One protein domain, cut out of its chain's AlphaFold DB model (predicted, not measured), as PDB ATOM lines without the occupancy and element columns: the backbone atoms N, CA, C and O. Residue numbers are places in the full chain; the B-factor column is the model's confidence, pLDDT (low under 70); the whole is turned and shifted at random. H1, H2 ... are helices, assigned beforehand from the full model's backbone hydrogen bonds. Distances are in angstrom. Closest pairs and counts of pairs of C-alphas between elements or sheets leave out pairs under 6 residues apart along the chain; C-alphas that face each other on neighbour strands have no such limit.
ATOM      1  N   GLU A  95      46.630   0.875  80.063       94.31
ATOM      2  CA  GLU A  95      46.367  -0.342  80.848       94.31
ATOM      3  C   GLU A  95      45.570  -1.381  80.047       94.31
ATOM      4  O   GLU A  95      45.812  -2.572  80.213       94.31
ATOM      5  N   THR A  96      44.702  -0.953  79.123       93.50
ATOM      6  CA  THR A  96      43.971  -1.860  78.222       93.50
ATOM      7  C   THR A  96      44.919  -2.700  77.367       93.50
ATOM      8  O   THR A  96      44.780  -3.916  77.316       93.50
ATOM      9  N   ARG A  97      45.941  -2.080  76.765       94.69
ATOM     10  CA  ARG A  97      46.933  -2.782  75.934       94.69
ATOM     11  C   ARG A  97      47.750  -3.786  76.752       94.69
ATOM     12  O   ARG A  97      48.064  -4.872  76.278       94.69
ATOM     13  N   VAL A  98      48.103  -3.418  77.985       96.00
ATOM     14  CA  VAL A  98      48.829  -4.309  78.902       96.00
ATOM     15  C   VAL A  98      47.952  -5.495  79.310       96.00
ATOM     16  O   VAL A  98      48.458  -6.608  79.430       96.00
ATOM     17  N   LEU A  99      46.646  -5.276  79.489       95.06
ATOM     18  CA  LEU A  99      45.677  -6.327  79.795       95.06
ATOM     19  C   LEU A  99      45.505  -7.319  78.646       95.06
ATOM     20  O   LEU A  99      45.592  -8.517  78.886       95.06
ATOM     21  N   GLU A 100      45.370  -6.841  77.411       95.06
ATOM     22  CA  GLU A 100      45.303  -7.712  76.230       95.06
ATOM     23  C   GLU A 100      46.546  -8.608  76.108       95.06
ATOM     24  O   GLU A 100      46.435  -9.812  75.871       95.06
ATOM     25  N   TYR A 101      47.735  -8.039  76.333       95.38
ATOM     26  CA  TYR A 101      48.976  -8.814  76.354       95.38
ATOM     27  C   TYR A 101      49.003  -9.822  77.511       95.38
ATOM     28  O   TYR A 101      49.314 -10.993  77.306       95.38
ATOM     29  N   TYR A 102      48.631  -9.400  78.720       94.81
ATOM     30  CA  TYR A 102      48.568 -10.280  79.887       94.81
ATOM     31  C   TYR A 102      47.639 -11.481  79.655       94.81
ATOM     32  O   TYR A 102      48.033 -12.614  79.934       94.81
ATOM     33  N   ASP A 103      46.450 -11.253  79.096       93.81
ATOM     34  CA  ASP A 103      45.484 -12.311  78.790       93.81
ATOM     35  C   ASP A 103      46.027 -13.283  77.731       93.81
ATOM     36  O   ASP A 103      45.812 -14.493  77.838       93.81
ATOM     37  N   SER A 104      46.789 -12.785  76.748       93.31
ATOM     38  CA  SER A 104      47.465 -13.646  75.770       93.31
ATOM     39  C   SER A 104      48.500 -14.571  76.423       93.31
ATOM     40  O   SER A 104      48.435 -15.781  76.214       93.31
ATOM     41  N   CYS A 105      49.351 -14.046  77.315       91.06
ATOM     42  CA  CYS A 105      50.326 -14.846  78.062       91.06
ATOM     43  C   CYS A 105      49.645 -15.892  78.956       91.06
ATOM     44  O   CYS A 105      50.087 -17.036  79.039       91.06
ATOM     45  N   VAL A 106      48.545 -15.523  79.622       91.44
ATOM     46  CA  VAL A 106      47.783 -16.464  80.457       91.44
ATOM     47  C   VAL A 106      47.149 -17.570  79.612       91.44
ATOM     48  O   VAL A 106      47.092 -18.710  80.067       91.44
ATOM     49  N   ARG A 107      46.697 -17.271  78.393       89.56
ATOM     50  CA  ARG A 107      46.111 -18.269  77.491       89.56
ATOM     51  C   ARG A 107      47.149 -19.232  76.911       89.56
ATOM     52  O   ARG A 107      46.822 -20.398  76.718       89.56
ATOM     53  N   GLU A 108      48.353 -18.751  76.619       89.88
ATOM     54  CA  GLU A 108      49.422 -19.545  75.996       89.88
ATOM     55  C   GLU A 108      50.200 -20.376  77.025       89.88
ATOM     56  O   GLU A 108      50.271 -21.597  76.901       89.88
ATOM     57  N   ASP A 109      50.702 -19.740  78.087       83.12
ATOM     58  CA  ASP A 109      51.594 -20.368  79.075       83.12
ATOM     59  C   ASP A 109      50.901 -20.681  80.415       83.12
ATOM     60  O   ASP A 109      51.528 -21.153  81.374       83.12
ATOM     61  N   GLY A 110      49.606 -20.371  80.540       83.75
ATOM     62  CA  GLY A 110      48.834 -20.545  81.776       83.75
ATOM     63  C   GLY A 110      49.139 -19.506  82.863       83.75
ATOM     64  O   GLY A 110      48.524 -19.524  83.932       83.75
ATOM     65  N   LYS A 111      50.102 -18.604  82.634       87.62
ATOM     66  CA  LYS A 111      50.508 -17.551  83.576       87.62
ATOM     67  C   LYS A 111      51.242 -16.424  82.854       87.62
ATOM     68  O   LYS A 111      51.992 -16.673  81.925       87.62
ATOM     69  N   ALA A 112      51.130 -15.208  83.377       90.12
ATOM     70  CA  ALA A 112      52.036 -14.115  83.037       90.12
ATOM     71  C   ALA A 112      52.894 -13.763  84.257       90.12
ATOM     72  O   ALA A 112      52.383 -13.616  85.380       90.12
ATOM     73  N   THR A 113      54.206 -13.647  84.065       92.94
ATOM     74  CA  THR A 113      55.131 -13.287  85.140       92.94
ATOM     75  C   THR A 113      55.258 -11.772  85.282       92.94
ATOM     76  O   THR A 113      54.813 -10.985  84.447       92.94
ATOM     77  N   TYR A 114      55.900 -11.340  86.370       95.31
ATOM     78  CA  TYR A 114      56.263  -9.935  86.546       95.31
ATOM     79  C   TYR A 114      57.100  -9.402  85.380       95.31
ATOM     80  O   TYR A 114      56.879  -8.279  84.936       95.31
ATOM     81  N   HIS A 115      58.049 -10.208  84.902       95.75
ATOM     82  CA  HIS A 115      58.980  -9.803  83.862       95.75
ATOM     83  C   HIS A 115      58.269  -9.585  82.523       95.75
ATOM     84  O   HIS A 115      58.535  -8.586  81.858       95.75
ATOM     85  N   ASP A 116      57.323 -10.452  82.165       94.69
ATOM     86  CA  ASP A 116      56.583 -10.362  80.897       94.69
ATOM     87  C   ASP A 116      55.764  -9.071  80.844       94.69
ATOM     88  O   ASP A 116      55.877  -8.273  79.913       94.69
ATOM     89  N   VAL A 117      55.014  -8.798  81.918       96.19
ATOM     90  CA  VAL A 117      54.219  -7.570  82.040       96.19
ATOM     91  C   VAL A 117      55.120  -6.338  82.069       96.19
ATOM     92  O   VAL A 117      54.829  -5.351  81.400       96.19
ATOM     93  N   PHE A 118      56.230  -6.377  82.814       96.88
ATOM     94  CA  PHE A 118      57.171  -5.256  82.865       96.88
ATOM     95  C   PHE A 118      57.797  -4.974  81.492       96.88
ATOM     96  O   PHE A 118      57.919  -3.814  81.100       96.88
ATOM     97  N   THR A 119      58.142  -6.021  80.740       96.19
ATOM     98  CA  THR A 119      58.698  -5.912  79.384       96.19
ATOM     99  C   THR A 119      57.678  -5.300  78.434       96.19
ATOM    100  O   THR A 119      57.996  -4.334  77.745       96.19
ATOM    101  N   CYS A 120      56.429  -5.777  78.463       95.94
ATOM    102  CA  CYS A 120      55.339  -5.192  77.686       95.94
ATOM    103  C   CYS A 120      55.143  -3.704  78.011       95.94
ATOM    104  O   CYS A 120      55.178  -2.865  77.109       95.94
ATOM    105  N   CYS A 121      55.035  -3.354  79.297       96.38
ATOM    106  CA  CYS A 121      54.920  -1.966  79.745       96.38
ATOM    107  C   CYS A 121      56.103  -1.100  79.287       96.38
ATOM    108  O   CYS A 121      55.908   0.053  78.917       96.38
ATOM    109  N   SER A 122      57.319  -1.651  79.253       95.50
ATOM    110  CA  SER A 122      58.525  -0.929  78.818       95.50
ATOM    111  C   SER A 122      58.510  -0.555  77.330       95.50
ATOM    112  O   SER A 122      59.280   0.305  76.913       95.50
ATOM    113  N   THR A 123      57.611  -1.139  76.528       96.50
ATOM    114  CA  THR A 123      57.381  -0.731  75.127       96.50
ATOM    115  C   THR A 123      56.451   0.480  74.986       96.50
ATOM    116  O   THR A 123      56.200   0.946  73.873       96.50
ATOM    117  N   ILE A 124      55.901   0.983  76.095       96.06
ATOM    118  CA  ILE A 124      54.886   2.036  76.114       96.06
ATOM    119  C   ILE A 124      55.537   3.353  76.561       96.06
ATOM    120  O   ILE A 124      55.968   3.453  77.711       96.06
ATOM    121  N   PRO A 125      55.561   4.398  75.711       94.69
ATOM    122  CA  PRO A 125      56.186   5.677  76.057       94.69
ATOM    123  C   PRO A 125      55.623   6.303  77.340       94.69
ATOM    124  O   PRO A 125      56.382   6.730  78.206       94.69
ATOM    125  N   ASP A 126      54.300   6.273  77.512       93.44
ATOM    126  CA  ASP A 126      53.622   6.822  78.693       93.44
ATOM    127  C   ASP A 126      54.026   6.128  80.001       93.44
ATOM    128  O   ASP A 126      54.023   6.746  81.066       93.44
ATOM    129  N   PHE A 127      54.386   4.844  79.939       95.00
ATOM    130  CA  PHE A 127      54.868   4.101  81.100       95.00
ATOM    131  C   PHE A 127      56.288   4.530  81.485       95.00
ATOM    132  O   PHE A 127      56.598   4.657  82.670       95.00
ATOM    133  N   LEU A 128      57.132   4.821  80.493       94.88
ATOM    134  CA  LEU A 128      58.508   5.277  80.703       94.88
ATOM    135  C   LEU A 128      58.593   6.695  81.291       94.88
ATOM    136  O   LEU A 128      59.610   7.037  81.889       94.88
ATOM    137  N   LEU A 129      57.529   7.500  81.182       95.25
ATOM    138  CA  LEU A 129      57.432   8.807  81.850       95.25
ATOM    139  C   LEU A 129      57.326   8.694  83.380       95.25
ATOM    140  O   LEU A 129      57.573   9.668  84.092       95.25
ATOM    141  N   MET A 130      56.931   7.530  83.901       92.62
ATOM    142  CA  MET A 130      56.870   7.281  85.338       92.62
ATOM    143  C   MET A 130      58.272   7.037  85.902       92.62
ATOM    144  O   MET A 130      59.117   6.441  85.238       92.62
ATOM    145  N   ASP A 131      58.506   7.406  87.164       95.62
ATOM    146  CA  ASP A 131      59.737   7.001  87.845       95.62
ATOM    147  C   ASP A 131      59.817   5.467  88.005       95.62
ATOM    148  O   ASP A 131      58.799   4.766  88.059       95.62
ATOM    149  N   LEU A 132      61.037   4.925  88.099       94.88
ATOM    150  CA  LEU A 132      61.264   3.475  88.158       94.88
ATOM    151  C   LEU A 132      60.567   2.811  89.363       94.88
ATOM    152  O   LEU A 132      60.153   1.652  89.290       94.88
ATOM    153  N   GLY A 133      60.410   3.531  90.477       96.00
ATOM    154  CA  GLY A 133      59.690   3.033  91.648       96.00
ATOM    155  C   GLY A 133      58.194   2.879  91.371       96.00
ATOM    156  O   GLY A 133      57.603   1.835  91.664       96.00
ATOM    157  N   ALA A 134      57.588   3.884  90.751       94.12
ATOM    158  CA  ALA A 134      56.195   3.922  90.349       94.12
ATOM    159  C   ALA A 134      55.897   2.880  89.266       94.12
ATOM    160  O   ALA A 134      54.876   2.195  89.366       94.12
ATOM    161  N   GLN A 135      56.802   2.692  88.300       96.12
ATOM    162  CA  GLN A 135      56.730   1.614  87.307       96.12
ATOM    163  C   GLN A 135      56.648   0.245  87.990       96.12
ATOM    164  O   GLN A 135      55.736  -0.545  87.731       96.12
ATOM    165  N   ARG A 136      57.557  -0.025  88.937       96.56
ATOM    166  CA  ARG A 136      57.578  -1.301  89.662       96.56
ATOM    167  C   ARG A 136      56.297  -1.527  90.459       96.56
ATOM    168  O   ARG A 136      55.712  -2.607  90.382       96.56
ATOM    169  N   VAL A 137      55.843  -0.502  91.185       95.56
ATOM    170  CA  VAL A 137      54.599  -0.541  91.970       95.56
ATOM    171  C   VAL A 137      53.380  -0.753  91.075       95.56
ATOM    172  O   VAL A 137      52.472  -1.495  91.461       95.56
ATOM    173  N   TYR A 138      53.348  -0.122  89.901       95.19
ATOM    174  CA  TYR A 138      52.282  -0.309  88.923       95.19
ATOM    175  C   TYR A 138      52.182  -1.775  88.504       95.19
ATOM    176  O   TYR A 138      51.127  -2.373  88.707       95.19
ATOM    177  N   VAL A 139      53.278  -2.381  88.032       96.12
ATOM    178  CA  VAL A 139      53.273  -3.776  87.550       96.12
ATOM    179  C   VAL A 139      52.860  -4.748  88.656       96.12
ATOM    180  O   VAL A 139      52.009  -5.612  88.444       96.12
ATOM    181  N   THR A 140      53.368  -4.568  89.879       95.38
ATOM    182  CA  THR A 140      52.952  -5.399  91.020       95.38
ATOM    183  C   THR A 140      51.450  -5.284  91.298       95.38
ATOM    184  O   THR A 140      50.783  -6.289  91.559       95.38
ATOM    185  N   ARG A 141      50.893  -4.067  91.255       93.19
ATOM    186  CA  ARG A 141      49.458  -3.837  91.491       93.19
ATOM    187  C   ARG A 141      48.593  -4.352  90.352       93.19
ATOM    188  O   ARG A 141      47.516  -4.866  90.637       93.19
ATOM    189  N   PHE A 142      49.057  -4.214  89.117       94.12
ATOM    190  CA  PHE A 142      48.395  -4.721  87.927       94.12
ATOM    191  C   PHE A 142      48.225  -6.240  88.031       94.12
ATOM    192  O   PHE A 142      47.103  -6.733  88.075       94.12
ATOM    193  N   ILE A 143      49.320  -6.973  88.246       93.31
ATOM    194  CA  ILE A 143      49.276  -8.435  88.391       93.31
ATOM    195  C   ILE A 143      48.398  -8.840  89.575       93.31
ATOM    196  O   ILE A 143      47.602  -9.762  89.469       93.31
ATOM    197  N   LYS A 144      48.482  -8.143  90.714       91.00
ATOM    198  CA  LYS A 144      47.611  -8.436  91.863       91.00
ATOM    199  C   LYS A 144      46.122  -8.219  91.555       91.00
ATOM    200  O   LYS A 144      45.288  -8.886  92.158       91.00
ATOM    201  N   ARG A 145      45.792  -7.270  90.677       89.69
ATOM    202  CA  ARG A 145      44.415  -6.937  90.290       89.69
ATOM    203  C   ARG A 145      43.832  -7.952  89.307       89.69
ATOM    204  O   ARG A 145      42.659  -8.274  89.442       89.69
ATOM    205  N   TYR A 146      44.641  -8.427  88.360       88.88
ATOM    206  CA  TYR A 146      44.201  -9.284  87.251       88.88
ATOM    207  C   TYR A 146      44.629 -10.745  87.375       88.88
ATOM    208  O   TYR A 146      44.281 -11.563  86.528       88.88
ATOM    209  N   LYS A 147      45.358 -11.114  88.434       84.31
ATOM    210  CA  LYS A 147      45.560 -12.522  88.766       84.31
ATOM    211  C   LYS A 147      44.190 -13.170  88.949       84.31
ATOM    212  O   LYS A 147      43.460 -12.735  89.844       84.31
TER     213      LYS A 147
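AT A GLANCE: This is residues 95 to 147 of the 285 residues of an uncharacterized protein of Phytophthora nicotianae (UniProt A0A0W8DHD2). Two long helices, H1 and H4, are joined by a shorter one, H2, which packs on both of them, its centre off to one side. The tiny helix H3 lies toward one end of the long axis, where the chain turns from H2 into H4. The printed part has 53 residues with four named helices, H1, H2, H3 and H4 in chain order, and no named strand; the class is all helix. It is compact, with a radius of gyration of the C-alphas of 10.5 A, and elongated, spanning 30 by 19 by 17 A.

HOW THE PARTS SIT: H1, residues 95 to 109, touches H2, residues 114 to 122, with its residues 98 to 102 alone. The closest C-alphas of the two are those of Val 98 and Cys 121, 6.6 A apart. They form a helical hairpin, running opposite ways at a steep tilt of 40 degrees. H2 also touches H4, residues 132 to 146, opposite ways at a steep tilt of 60 degrees; the closest C-alphas, of Phe 118 and Val 139, are 6.3 A apart. H1 and H4 are near each other. H3, residues 125 to 128, is close to but not clearly touching H2, the closest C-alphas being those of Cys 121 and Phe 127, 6.2 A apart. It is likewise close to but not clearly touching H4, with the C-alphas of Phe 127 and Gln 135 closest at 6.9 A. H1 and H3 are apart. In H1, H2 and H4 every O i to N i+4 pair is within hydrogen-bond range; H3 is too short for such a pair, and its one O i to N i+3 pair is within range.

IN THESE COORDINATES: H1 measures 20.8 A from C-alpha 95 at (46.367, -0.342, 80.848) to C-alpha 109. H4 measures 21.3 A and ends with C-alpha 146 at (44.201, -9.284, 87.251). H2 measures 12.1 A from C-alpha 114 at (56.263, -9.935, 86.546), and H3 5.2 A.

THE WHOLE: The two C-alphas farthest apart, of Glu 108 and Asp 131, are 30.8 A apart. The printed part has no cut, and the links H1 to H2, H2 to H3 and H3 to H4 are tight. The mean pLDDT of the printed part is 93.5, and no printed residue is under 70.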